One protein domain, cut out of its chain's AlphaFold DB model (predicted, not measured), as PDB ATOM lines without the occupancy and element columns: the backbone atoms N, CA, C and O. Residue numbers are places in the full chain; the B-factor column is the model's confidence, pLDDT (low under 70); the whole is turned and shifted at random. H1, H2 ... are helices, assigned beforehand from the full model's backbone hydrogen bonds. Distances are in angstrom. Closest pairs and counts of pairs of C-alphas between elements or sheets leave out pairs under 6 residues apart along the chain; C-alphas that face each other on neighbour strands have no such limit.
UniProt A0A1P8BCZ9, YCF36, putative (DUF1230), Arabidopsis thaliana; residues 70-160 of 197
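What this domain is: This is residues 70 to 160 of the 197 residues of the protein "YCF36, putative (DUF1230)" of Arabidopsis thaliana (UniProt A0A1P8BCZ9). A long helical hairpin, splayed open as a V: H2 and H3 meet near the end of H2 and the beginning of H3, then spread apart, while short H1 lies close to H3 towards its far end. The turn, residues 117 to 122, sticks out beyond the place where H2 and H3 meet. The printed part has 91 residues with three named helices, in the order H1, H2, H3, and no named strand; the class is all helix. It is a rod spanning 64 by 24 by 17 A, only just extended, close to loose, with a radius of gyration of the C-alphas of 18.4 A.

How they stand to each other: H1, residues 70 to 78, is apart from H2, residues 89 to 114. H1 is close to but not clearly touching H3, residues 123 to 157; their closest C-alphas, those of Tyr 73 and Val 152, are 7.4 A apart. These two run opposite ways at a shallow tilt of 20 degrees. H2 and H3 form a helical hairpin and touch, with the closest C-alphas, those of Gly 108 and Ala 130, 3.8 A apart. They run opposite ways at a steep tilt of 41 degrees, and H3 touches H2 with residues 126 to 138 alone. H2 has a kink of 30 degrees near residue 104. In H1 every O i to N i+4 pair is within hydrogen-bond range; in H2 it is 21 of 22 and in H3 29 of 31.

Where its parts are: H1 begins at C-alpha 70 (217.242, 279.449, 84.080). H2 measures 36.1 A from first to last C-alpha and ends at C-alpha 114 (251.802, 263.484, 117.710). H3 measures 50.2 A and ends at C-alpha 157 (210.756, 277.610, 93.286).

The domain as a whole: The two C-alphas farthest apart, those of Pro 119 and Thr 160, are 64.4 A apart. The printed part has no cut, and both links are short. The mean pLDDT of the printed part is 75.1, with residues 70 to 87, 116 to 121 and 152 to 160 under 70.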
ATOM      1  N   ILE A  70     216.845 280.698  84.743       61.47
ATOM      2  CA  ILE A  70     217.242 279.449  84.080       61.47
ATOM      3  C   ILE A  70     218.634 279.540  83.428       61.47
ATOM      4  O   ILE A  70     219.374 278.558  83.463       61.47
ATOM      5  N   ASN A  71     219.019 280.701  82.889       61.56
ATOM      6  CA  ASN A  71     220.301 280.896  82.202       61.56
ATOM      7  C   ASN A  71     221.430 281.200  83.198       61.56
ATOM      8  O   ASN A  71     222.533 280.656  83.072       61.56
ATOM      9  N   GLU A  72     221.141 281.953  84.265       63.09
ATOM     10  CA  GLU A  72     222.037 282.054  85.428       63.09
ATOM     11  C   GLU A  72     222.250 280.679  86.080       63.09
ATOM     12  O   GLU A  72     223.369 280.313  86.435       63.09
ATOM     13  N   TYR A  73     221.203 279.855  86.179       63.59
ATOM     14  CA  TYR A  73     221.341 278.487  86.678       63.59
ATOM     15  C   TYR A  73     222.221 277.617  85.774       63.59
ATOM     16  O   TYR A  73     223.076 276.890  86.279       63.59
ATOM     17  N   GLN A  74     222.042 277.666  84.452       61.22
ATOM     18  CA  GLN A  74     222.864 276.882  83.530       61.22
ATOM     19  C   GLN A  74     224.341 277.275  83.638       61.22
ATOM     20  O   GLN A  74     225.188 276.398  83.825       61.22
ATOM     21  N   SER A  75     224.655 278.571  83.654       63.34
ATOM     22  CA  SER A  75     226.033 279.040  83.849       63.34
ATOM     23  C   SER A  75     226.602 278.646  85.224       63.34
ATOM     24  O   SER A  75     227.708 278.108  85.295       63.34
ATOM     25  N   LEU A  76     225.829 278.762  86.309       61.84
ATOM     26  CA  LEU A  76     226.261 278.344  87.651       61.84
ATOM     27  C   LEU A  76     226.420 276.821  87.786       61.84
ATOM     28  O   LEU A  76     227.373 276.362  88.414       61.84
ATOM     29  N   SER A  77     225.547 276.026  87.167       59.94
ATOM     30  CA  SER A  77     225.616 274.557  87.196       59.94
ATOM     31  C   SER A  77     226.814 274.002  86.417       59.94
ATOM     32  O   SER A  77     227.359 272.958  86.776       59.94
ATOM     33  N   THR A  78     227.258 274.716  85.379       59.19
ATOM     34  CA  THR A  78     228.465 274.371  84.610       59.19
ATOM     35  C   THR A  78     229.757 274.829  85.291       59.19
ATOM     36  O   THR A  78     230.829 274.299  84.989       59.19
ATOM     37  N   SER A  79     229.670 275.758  86.249       66.50
ATOM     38  CA  SER A  79     230.827 276.267  86.984       66.50
ATOM     39  C   SER A  79     231.431 275.228  87.944       66.50
ATOM     40  O   SER A  79     230.765 274.308  88.434       66.50
ATOM     41  N   PHE A  80     232.733 275.370  88.197       50.06
ATOM     42  CA  PHE A  80     233.534 274.492  89.053       50.06
ATOM     43  C   PHE A  80     233.250 274.832  90.526       50.06
ATOM     44  O   PHE A  80     233.900 275.711  91.090       50.06
ATOM     45  N   PRO A  81     232.175 274.292  91.118       60.78
ATOM     46  CA  PRO A  81     232.191 272.959  91.733       60.78
ATOM     47  C   PRO A  81     230.936 272.115  91.431       60.78
ATOM     48  O   PRO A  81     230.870 270.952  91.827       60.78
ATOM     49  N   PHE A  82     229.945 272.677  90.736       57.28
ATOM     50  CA  PHE A  82     228.658 272.037  90.455       57.28
ATOM     51  C   PHE A  82     228.762 271.000  89.332       57.28
ATOM     52  O   PHE A  82     228.144 269.935  89.422       57.28
ATOM     53  N   SER A  83     229.620 271.239  88.336       60.62
ATOM     54  CA  SER A  83     229.906 270.269  87.267       60.62
ATOM     55  C   SER A  83     230.572 268.990  87.785       60.62
ATOM     56  O   SER A  83     230.371 267.910  87.236       60.62
ATOM     57  N   TRP A  84     231.310 269.082  88.895       62.94
ATOM     58  CA  TRP A  84     231.974 267.937  89.519       62.94
ATOM     59  C   TRP A  84     230.990 266.983  90.215       62.94
ATOM     60  O   TRP A  84     231.296 265.803  90.380       62.94
ATOM     61  N   ALA A  85     229.799 267.475  90.577       58.41
ATOM     62  CA  ALA A  85     228.727 266.702  91.207       58.41
ATOM     63  C   ALA A  85     227.556 266.352  90.277       58.41
ATOM     64  O   ALA A  85     226.723 265.532  90.658       58.41
ATOM     65  N   SER A  86     227.472 266.930  89.073       58.28
ATOM     66  CA  SER A  86     226.429 266.569  88.094       58.28
ATOM     67  C   SER A  86     226.712 265.251  87.350       58.28
ATOM     68  O   SER A  86     225.828 264.718  86.671       58.28
ATOM     69  N   GLY A  87     227.927 264.709  87.506       65.00
ATOM     70  CA  GLY A  87     228.349 263.412  86.980       65.00
ATOM     71  C   GLY A  87     227.626 262.215  87.610       65.00
ATOM     72  O   GLY A  87     226.591 262.328  88.276       65.00
ATOM     73  N   ASP A  88     228.135 261.012  87.366       73.56
ATOM     74  CA  ASP A  88     227.573 259.816  87.986       73.56
ATOM     75  C   ASP A  88     227.907 259.735  89.473       73.56
ATOM     76  O   ASP A  88     229.008 260.054  89.906       73.56
ATOM     77  N   LEU A  89     226.942 259.274  90.274       70.06
ATOM     78  CA  LEU A  89     227.080 259.224  91.733       70.06
ATOM     79  C   LEU A  89     228.226 258.319  92.188       70.06
ATOM     80  O   LEU A  89     228.825 258.569  93.226       70.06
ATOM     81  N   ILE A  90     228.534 257.284  91.404       75.94
ATOM     82  CA  ILE A  90     229.660 256.375  91.647       75.94
ATOM     83  C   ILE A  90     230.988 257.091  91.372       75.94
ATOM     84  O   ILE A  90     231.935 256.981  92.144       75.94
ATOM     85  N   GLU A  91     231.066 257.870  90.296       82.56
ATOM     86  CA  GLU A  91     232.253 258.663  89.970       82.56
ATOM     87  C   GLU A  91     232.462 259.797  90.987       82.56
ATOM     88  O   GLU A  91     233.579 260.066  91.426       82.56
ATOM     89  N   TYR A  92     231.371 260.414  91.440       80.69
ATOM     90  CA  TYR A  92     231.398 261.419  92.494       80.69
ATOM     91  C   TYR A  92     231.828 260.825  93.844       80.69
ATOM     92  O   TYR A  92     232.728 261.361  94.491       80.69
ATOM     93  N   SER A  93     231.237 259.702  94.265       80.69
ATOM     94  CA  SER A  93     231.557 259.074  95.551       80.69
ATOM     95  C   SER A  93     232.987 258.542  95.594       80.69
ATOM     96  O   SER A  93     233.659 258.697  96.611       80.69
ATOM     97  N   THR A  94     233.493 257.992  94.487       85.56
ATOM     98  CA  THR A  94     234.889 257.546  94.386       85.56
ATOM     99  C   THR A  94     235.862 258.717  94.473       85.56
ATOM    100  O   THR A  94     236.802 258.655  95.262       85.56
ATOM    101  N   ARG A  95     235.625 259.825  93.759       86.50
ATOM    102  CA  ARG A  95     236.449 261.046  93.875       86.50
ATOM    103  C   ARG A  95     236.411 261.640  95.277       86.50
ATOM    104  O   ARG A  95     237.451 262.025  95.812       86.50
ATOM    105  N   LEU A  96     235.232 261.683  95.889       86.62
ATOM    106  CA  LEU A  96     235.044 262.188  97.242       86.62
ATOM    107  C   LEU A  96     235.762 261.307  98.272       86.62
ATOM    108  O   LEU A  96     236.443 261.830  99.151       86.62
ATOM    109  N   PHE A  97     235.675 259.984  98.124       87.69
ATOM    110  CA  PHE A  97     236.399 259.034  98.961       87.69
ATOM    111  C   PHE A  97     237.912 259.157  98.776       87.69
ATOM    112  O   PHE A  97     238.628 259.214  99.768       87.69
ATOM    113  N   LEU A  98     238.408 259.272  97.540       90.56
ATOM    114  CA  LEU A  98     239.835 259.473  97.261       90.56
ATOM    115  C   LEU A  98     240.356 260.774  97.878       90.56
ATOM    116  O   LEU A  98     241.409 260.784  98.516       90.56
ATOM    117  N   THR A  99     239.596 261.858  97.744       88.00
ATOM    118  CA  THR A  99     239.954 263.157  98.325       88.00
ATOM    119  C   THR A  99     239.928 263.070  99.854       88.00
ATOM    120  O   THR A  99     240.906 263.419 100.510       88.00
ATOM    121  N   GLY A 100     238.871 262.504 100.440       89.19
ATOM    122  CA  GLY A 100     238.764 262.275 101.884       89.19
ATOM    123  C   GLY A 100     239.873 261.378 102.441       89.19
ATOM    124  O   GLY A 100     240.450 261.695 103.479       89.19
ATOM    125  N   ALA A 101     240.226 260.306 101.729       89.50
ATOM    126  CA  ALA A 101     241.317 259.403 102.081       89.50
ATOM    127  C   ALA A 101     242.677 260.100 101.990       89.50
ATOM    128  O   ALA A 101     243.495 259.939 102.892       89.50
ATOM    129  N   SER A 102     242.910 260.930 100.965       89.38
ATOM    130  CA  SER A 102     244.141 261.724 100.877       89.38
ATOM    131  C   SER A 102     244.276 262.692 102.053       89.38
ATOM    132  O   SER A 102     245.336 262.740 102.671       89.38
ATOM    133  N   PHE A 103     243.200 263.382 102.450       87.94
ATOM    134  CA  PHE A 103     243.220 264.266 103.618       87.94
ATOM    135  C   PHE A 103     243.399 263.485 104.923       87.94
ATOM    136  O   PHE A 103     244.186 263.897 105.774       87.94
ATOM    137  N   ALA A 104     242.751 262.327 105.064       88.38
ATOM    138  CA  ALA A 104     242.953 261.439 106.208       88.38
ATOM    139  C   ALA A 104     244.401 260.931 106.300       88.38
ATOM    140  O   ALA A 104     244.928 260.781 107.399       88.38
ATOM    141  N   PHE A 105     245.072 260.697 105.172       87.25
ATOM    142  CA  PHE A 105     246.467 260.259 105.164       87.25
ATOM    143  C   PHE A 105     247.423 261.424 105.449       87.25
ATOM    144  O   PHE A 105     248.292 261.309 106.306       87.25
ATOM    145  N   PHE A 106     247.238 262.573 104.793       89.00
ATOM    146  CA  PHE A 106     248.117 263.736 104.956       89.00
ATOM    147  C   PHE A 106     247.965 264.438 106.305       89.00
ATOM    148  O   PHE A 106     248.958 264.905 106.853       89.00
ATOM    149  N   VAL A 107     246.746 264.529 106.841       86.81
ATOM    150  CA  VAL A 107     246.462 265.213 108.113       86.81
ATOM    151  C   VAL A 107     246.299 264.203 109.243       86.81
ATOM    152  O   VAL A 107     246.873 264.376 110.316       86.81
ATOM    153  N   GLY A 108     245.567 263.116 109.010       84.19
ATOM    154  CA  GLY A 108     245.304 262.112 110.039       84.19
ATOM    155  C   GLY A 108     246.554 261.350 110.483       84.19
ATOM    156  O   GLY A 108     246.686 261.093 111.677       84.19
ATOM    157  N   LEU A 109     247.516 261.055 109.595       82.81
ATOM    158  CA  LEU A 109     248.771 260.411 110.009       82.81
ATOM    159  C   LEU A 109     249.612 261.269 110.962       82.81
ATOM    160  O   LEU A 109     249.877 260.779 112.062       82.81
ATOM    161  N   PRO A 110     250.004 262.518 110.631       83.94
ATOM    162  CA  PRO A 110     250.782 263.337 111.558       83.94
ATOM    163  C   PRO A 110     250.008 263.633 112.846       83.94
ATOM    164  O   PRO A 110     250.582 263.525 113.928       83.94
ATOM    165  N   VAL A 111     248.699 263.902 112.773       82.75
ATOM    166  CA  VAL A 111     247.860 264.113 113.970       82.75
ATOM    167  C   VAL A 111     247.862 262.880 114.877       82.75
ATOM    168  O   VAL A 111     248.054 262.995 116.088       82.75
ATOM    169  N   SER A 112     247.718 261.684 114.304       82.69
ATOM    170  CA  SER A 112     247.750 260.424 115.055       82.69
ATOM    171  C   SER A 112     249.151 260.046 115.560       82.69
ATOM    172  O   SER A 112     249.293 259.246 116.492       82.69
ATOM    173  N   TRP A 113     250.199 260.600 114.945       79.88
ATOM    174  CA  TRP A 113     251.580 260.434 115.377       79.88
ATOM    175  C   TRP A 113     251.870 261.263 116.627       79.88
ATOM    176  O   TRP A 113     252.283 260.700 117.639       79.88
ATOM    177  N   PHE A 114     251.566 262.564 116.592       78.25
ATOM    178  CA  PHE A 114     251.802 263.484 117.710       78.25
ATOM    179  C   PHE A 114     250.827 263.298 118.883       78.25
ATOM    180  O   PHE A 114     251.198 263.549 120.025       78.25
ATOM    181  N   GLY A 115     249.600 262.836 118.628       72.50
ATOM    182  CA  GLY A 115     248.599 262.595 119.674       72.50
ATOM    183  C   GLY A 115     248.842 261.346 120.533       72.50
ATOM    184  O   GLY A 115     248.142 261.146 121.523       72.50
ATOM    185  N   SER A 116     249.811 260.495 120.179       67.25
ATOM    186  CA  SER A 116     250.068 259.224 120.868       67.25
ATOM    187  C   SER A 116     251.167 259.371 121.923       67.25
ATOM    188  O   SER A 116     252.306 258.959 121.717       67.25
ATOM    189  N   ILE A 117     250.826 259.947 123.075       60.91
ATOM    190  CA  ILE A 117     251.712 260.018 124.247       60.91
ATOM    191  C   ILE A 117     251.484 258.741 125.073       60.91
ATOM    192  O   ILE A 117     250.750 258.743 126.056       60.91
ATOM    193  N   GLY A 118     252.035 257.614 124.618       64.44
ATOM    194  CA  GLY A 118     251.930 256.327 125.319       64.44
ATOM    195  C   GLY A 118     252.148 255.118 124.398       64.44
ATOM    196  O   GLY A 118     251.514 255.058 123.343       64.44
ATOM    197  N   PRO A 119     253.020 254.155 124.756       57.88
ATOM    198  CA  PRO A 119     253.348 252.990 123.934       57.88
ATOM    199  C   PRO A 119     252.418 251.788 124.192       57.88
ATOM    200  O   PRO A 119     252.871 250.652 124.187       57.88
ATOM    201  N   GLU A 120     251.121 252.014 124.412       60.25
ATOM    202  CA  GLU A 120     250.163 250.933 124.688       60.25
ATOM    203  C   GLU A 120     249.263 250.684 123.462       60.25
ATOM    204  O   GLU A 120     248.196 251.268 123.305       60.25
ATOM    205  N   TYR A 121     249.796 249.887 122.533       58.25
ATOM    206  CA  TYR A 121     249.173 248.943 121.581       58.25
ATOM    207  C   TYR A 121     247.712 249.089 121.103       58.25
ATOM    208  O   TYR A 121     247.096 248.079 120.767       58.25
ATOM    209  N   GLU A 122     247.145 250.286 120.958       75.25
ATOM    210  CA  GLU A 122     245.811 250.442 120.356       75.25
ATOM    211  C   GLU A 122     245.858 251.067 118.950       75.25
ATOM    212  O   GLU A 122     245.456 252.221 118.751       75.25
ATOM    213  N   PRO A 123     246.286 250.302 117.919       78.94
ATOM    214  CA  PRO A 123     246.285 250.770 116.531       78.94
ATOM    215  C   PRO A 123     244.872 251.137 116.060       78.94
ATOM    216  O   PRO A 123     244.709 252.005 115.206       78.94
ATOM    217  N   VAL A 124     243.844 250.536 116.666       82.31
ATOM    218  CA  VAL A 124     242.434 250.822 116.387       82.31
ATOM    219  C   VAL A 124     242.088 252.278 116.709       82.31
ATOM    220  O   VAL A 124     241.529 252.966 115.857       82.31
ATOM    221  N   LYS A 125     242.477 252.796 117.884       82.19
ATOM    222  CA  LYS A 125     242.234 254.205 118.247       82.19
ATOM    223  C   LYS A 125     242.965 255.163 117.311       82.19
ATOM    224  O   LYS A 125     242.416 256.202 116.950       82.19
ATOM    225  N   ARG A 126     244.165 254.788 116.861       81.25
ATOM    226  CA  ARG A 126     244.961 255.574 115.912       81.25
ATOM    227  C   ARG A 126     244.294 255.673 114.539       81.25
ATOM    228  O   ARG A 126     244.195 256.765 113.986       81.25
ATOM    229  N   ILE A 127     243.794 254.551 114.019       83.75
ATOM    230  CA  ILE A 127     243.075 254.500 112.739       83.75
ATOM    231  C   ILE A 127     241.756 255.272 112.840       83.75
ATOM    232  O   ILE A 127     241.443 256.053 111.945       83.75
ATOM    233  N   LEU A 128     241.019 255.127 113.945       86.88
ATOM    234  CA  LEU A 128     239.788 255.884 114.177       86.88
ATOM    235  C   LEU A 128     240.057 257.396 114.222       86.88
ATOM    236  O   LEU A 128     239.363 258.151 113.541       86.88
ATOM    237  N   ALA A 129     241.104 257.830 114.931       84.62
ATOM    238  CA  ALA A 129     241.508 259.234 114.999       84.62
ATOM    239  C   ALA A 129     241.978 259.794 113.643       84.62
ATOM    240  O   ALA A 129     241.675 260.936 113.314       84.62
ATOM    241  N   ALA A 130     242.678 259.001 112.828       85.56
ATOM    242  CA  ALA A 130     243.040 259.418 111.474       85.56
ATOM    243  C   ALA A 130     241.803 259.500 110.560       85.56
ATOM    244  O   ALA A 130     241.621 260.484 109.839       85.56
ATOM    245  N   SER A 131     240.915 258.502 110.632       87.81
ATOM    246  CA  SER A 131     239.714 258.416 109.794       87.81
ATOM    247  C   SER A 131     238.685 259.512 110.092       87.81
ATOM    248  O   SER A 131     238.032 259.993 109.166       87.81
ATOM    249  N   SER A 132     238.581 259.970 111.347       89.75
ATOM    250  CA  SER A 132     237.642 261.027 111.739       89.75
ATOM    251  C   SER A 132     237.911 262.346 111.010       89.75
ATOM    252  O   SER A 132     236.965 263.013 110.589       89.75
ATOM    253  N   SER A 133     239.184 262.684 110.765       88.38
ATOM    254  CA  SER A 133     239.563 263.875 109.993       88.38
ATOM    255  C   SER A 133     239.088 263.803 108.534       88.38
ATOM    256  O   SER A 133     238.535 264.773 108.016       88.38
ATOM    257  N   GLY A 134     239.209 262.635 107.893       88.38
ATOM    258  CA  GLY A 134     238.716 262.406 106.532       88.38
ATOM    259  C   GLY A 134     237.195 262.453 106.445       88.38
ATOM    260  O   GLY A 134     236.648 263.128 105.572       88.38
ATOM    261  N   ILE A 135     236.502 261.799 107.386       89.44
ATOM    262  CA  ILE A 135     235.031 261.810 107.469       89.44
ATOM    263  C   ILE A 135     234.512 263.239 107.645       89.44
ATOM    264  O   ILE A 135     233.524 263.617 107.012       89.44
ATOM    265  N   PHE A 136     235.187 264.059 108.451       90.12
ATOM    266  CA  PHE A 136     234.808 265.453 108.659       90.12
ATOM    267  C   PHE A 136     234.905 266.283 107.369       90.12
ATOM    268  O   PHE A 136     233.953 266.982 107.014       90.12
ATOM    269  N   VAL A 137     236.008 266.158 106.623       88.75
ATOM    270  CA  VAL A 137     236.196 266.851 105.334       88.75
ATOM    271  C   VAL A 137     235.156 266.401 104.304       88.75
ATOM    272  O   VAL A 137     234.547 267.238 103.637       88.75
ATOM    273  N   VAL A 138     234.903 265.092 104.212       88.69
ATOM    274  CA  VAL A 138     233.879 264.526 103.321       88.69
ATOM    275  C   VAL A 138     232.493 265.061 103.677       88.69
ATOM    276  O   VAL A 138     231.767 265.516 102.797       88.69
ATOM    277  N   THR A 139     232.143 265.084 104.963       88.50
ATOM    278  CA  THR A 139     230.845 265.590 105.434       88.50
ATOM    279  C   THR A 139     230.665 267.064 105.074       88.50
ATOM    280  O   THR A 139     229.628 267.441 104.529       88.50
ATOM    281  N   LEU A 140     231.683 267.900 105.300       88.00
ATOM    282  CA  LEU A 140     231.636 269.316 104.923       88.00
ATOM    283  C   LEU A 140     231.482 269.521 103.414       88.00
ATOM    284  O   LEU A 140     230.716 270.393 102.999       88.00
ATOM    285  N   ALA A 141     232.171 268.725 102.595       84.94
ATOM    286  CA  ALA A 141     232.044 268.792 101.142       84.94
ATOM    287  C   ALA A 141     230.618 268.448 100.684       84.94
ATOM    288  O   ALA A 141     230.044 269.171  99.866       84.94
ATOM    289  N   VAL A 142     230.006 267.405 101.258       84.38
ATOM    290  CA  VAL A 142     228.627 267.040 100.910       84.38
ATOM    291  C   VAL A 142     227.626 268.083 101.397       84.38
ATOM    292  O   VAL A 142     226.730 268.451 100.642       84.38
ATOM    293  N   VAL A 143     227.796 268.628 102.603       84.81
ATOM    294  CA  VAL A 143     226.931 269.702 103.116       84.81
ATOM    295  C   VAL A 143     227.017 270.947 102.232       84.81
ATOM    296  O   VAL A 143     225.986 271.519 101.881       84.81
ATOM    297  N   ARG A 144     228.223 271.358 101.816       83.38
ATOM    298  CA  ARG A 144     228.415 272.485 100.886       83.38
ATOM    299  C   ARG A 144     227.715 272.253  99.552       83.38
ATOM    300  O   ARG A 144     227.075 273.169  99.040       83.38
ATOM    301  N   MET A 145     227.799 271.034  99.028       79.88
ATOM    302  CA  MET A 145     227.106 270.651  97.802       79.88
ATOM    303  C   MET A 145     225.583 270.685  97.989       79.88
ATOM    304  O   MET A 145     224.878 271.299  97.192       79.88
ATOM    305  N   TYR A 146     225.076 270.098  99.075       80.44
ATOM    306  CA  TYR A 146     223.650 270.076  99.401       80.44
ATOM    307  C   TYR A 146     223.074 271.489  99.542       80.44
ATOM    308  O   TYR A 146     222.043 271.793  98.949       80.44
ATOM    309  N   LEU A 147     223.768 272.379 100.258       79.75
ATOM    310  CA  LEU A 147     223.383 273.786 100.395       79.75
ATOM    311  C   LEU A 147     223.355 274.506  99.039       79.75
ATOM    312  O   LEU A 147     222.447 275.299  98.800       79.75
ATOM    313  N   GLY A 148     224.306 274.212  98.146       76.88
ATOM    314  CA  GLY A 148     224.330 274.757  96.787       76.88
ATOM    315  C   GLY A 148     223.096 274.356  95.975       76.88
ATOM    316  O   GLY A 148     222.415 275.216  95.419       76.88
ATOM    317  N   TRP A 149     222.749 273.067  95.969       71.69
ATOM    318  CA  TRP A 149     221.552 272.567  95.282       71.69
ATOM    319  C   TRP A 149     220.246 273.029  95.939       71.69
ATOM    320  O   TRP A 149     219.291 273.358  95.236       71.69
ATOM    321  N   ALA A 150     220.202 273.106  97.271       74.19
ATOM    322  CA  ALA A 150     219.048 273.611  98.009       74.19
ATOM    323  C   ALA A 150     218.810 275.103  97.736       74.19
ATOM    324  O   ALA A 150     217.669 275.511  97.521       74.19
ATOM    325  N   TYR A 151     219.871 275.914  97.677       71.69
ATOM    326  CA  TYR A 151     219.790 277.333  97.326       71.69
ATOM    327  C   TYR A 151     219.243 277.536  95.909       71.69
ATOM    328  O   TYR A 151     218.322 278.328  95.699       71.69
ATOM    329  N   VAL A 152     219.760 276.767  94.949       67.25
ATOM    330  CA  VAL A 152     219.297 276.782  93.560       67.25
ATOM    331  C   VAL A 152     217.834 276.346  93.457       67.25
ATOM    332  O   VAL A 152     217.031 277.029  92.827       67.25
ATOM    333  N   GLY A 153     217.458 275.248  94.117       67.81
ATOM    334  CA  GLY A 153     216.072 274.784  94.163       67.81
ATOM    335  C   GLY A 153     215.133 275.835  94.757       67.81
ATOM    336  O   GLY A 153     214.053 276.068  94.218       67.81
ATOM    337  N   ASN A 154     215.571 276.528  95.811       67.19
ATOM    338  CA  ASN A 154     214.801 277.595  96.443       67.19
ATOM    339  C   ASN A 154     214.635 278.825  95.531       67.19
ATOM    340  O   ASN A 154     213.557 279.413  95.511       67.19
ATOM    341  N   ARG A 155     215.651 279.184  94.730       64.75
ATOM    342  CA  ARG A 155     215.566 280.250  93.710       64.75
ATOM    343  C   ARG A 155     214.652 279.880  92.542       64.75
ATOM    344  O   ARG A 155     213.875 280.720  92.107       64.75
ATOM    345  N   LEU A 156     214.694 278.630  92.080       61.78
ATOM    346  CA  LEU A 156     213.834 278.135  90.998       61.78
ATOM    347  C   LEU A 156     212.364 277.985  91.432       61.78
ATOM    348  O   LEU A 156     211.469 278.142  90.607       61.78
ATOM    349  N   LEU A 157     212.107 277.677  92.710       55.19
ATOM    350  CA  LEU A 157     210.756 277.610  93.286       55.19
ATOM    351  C   LEU A 157     210.225 278.982  93.729       55.19
ATOM    352  O   LEU A 157     209.016 279.188  93.704       55.19
ATOM    353  N   SER A 158     211.111 279.914  94.095       49.34
ATOM    354  CA  SER A 158     210.776 281.316  94.398       49.34
ATOM    355  C   SER A 158     210.811 282.226  93.168       49.34
ATOM    356  O   SER A 158     210.791 283.443  93.322       49.34
ATOM    357  N   ALA A 159     210.863 281.679  91.950       48.91
ATOM    358  CA  ALA A 159     210.814 282.455  90.712       48.91
ATOM    359  C   ALA A 159     209.391 282.977  90.422       48.91
ATOM    360  O   ALA A 159     208.841 282.783  89.343       48.91
ATOM    361  N   THR A 160     208.791 283.665  91.392       46.16
ATOM    362  CA  THR A 160     207.906 284.796  91.120       46.16
ATOM    363  C   THR A 160     208.829 285.996  90.925       46.16
ATOM    364  O   THR A 160     209.069 286.773  91.846       46.16
TER     365      THR A 160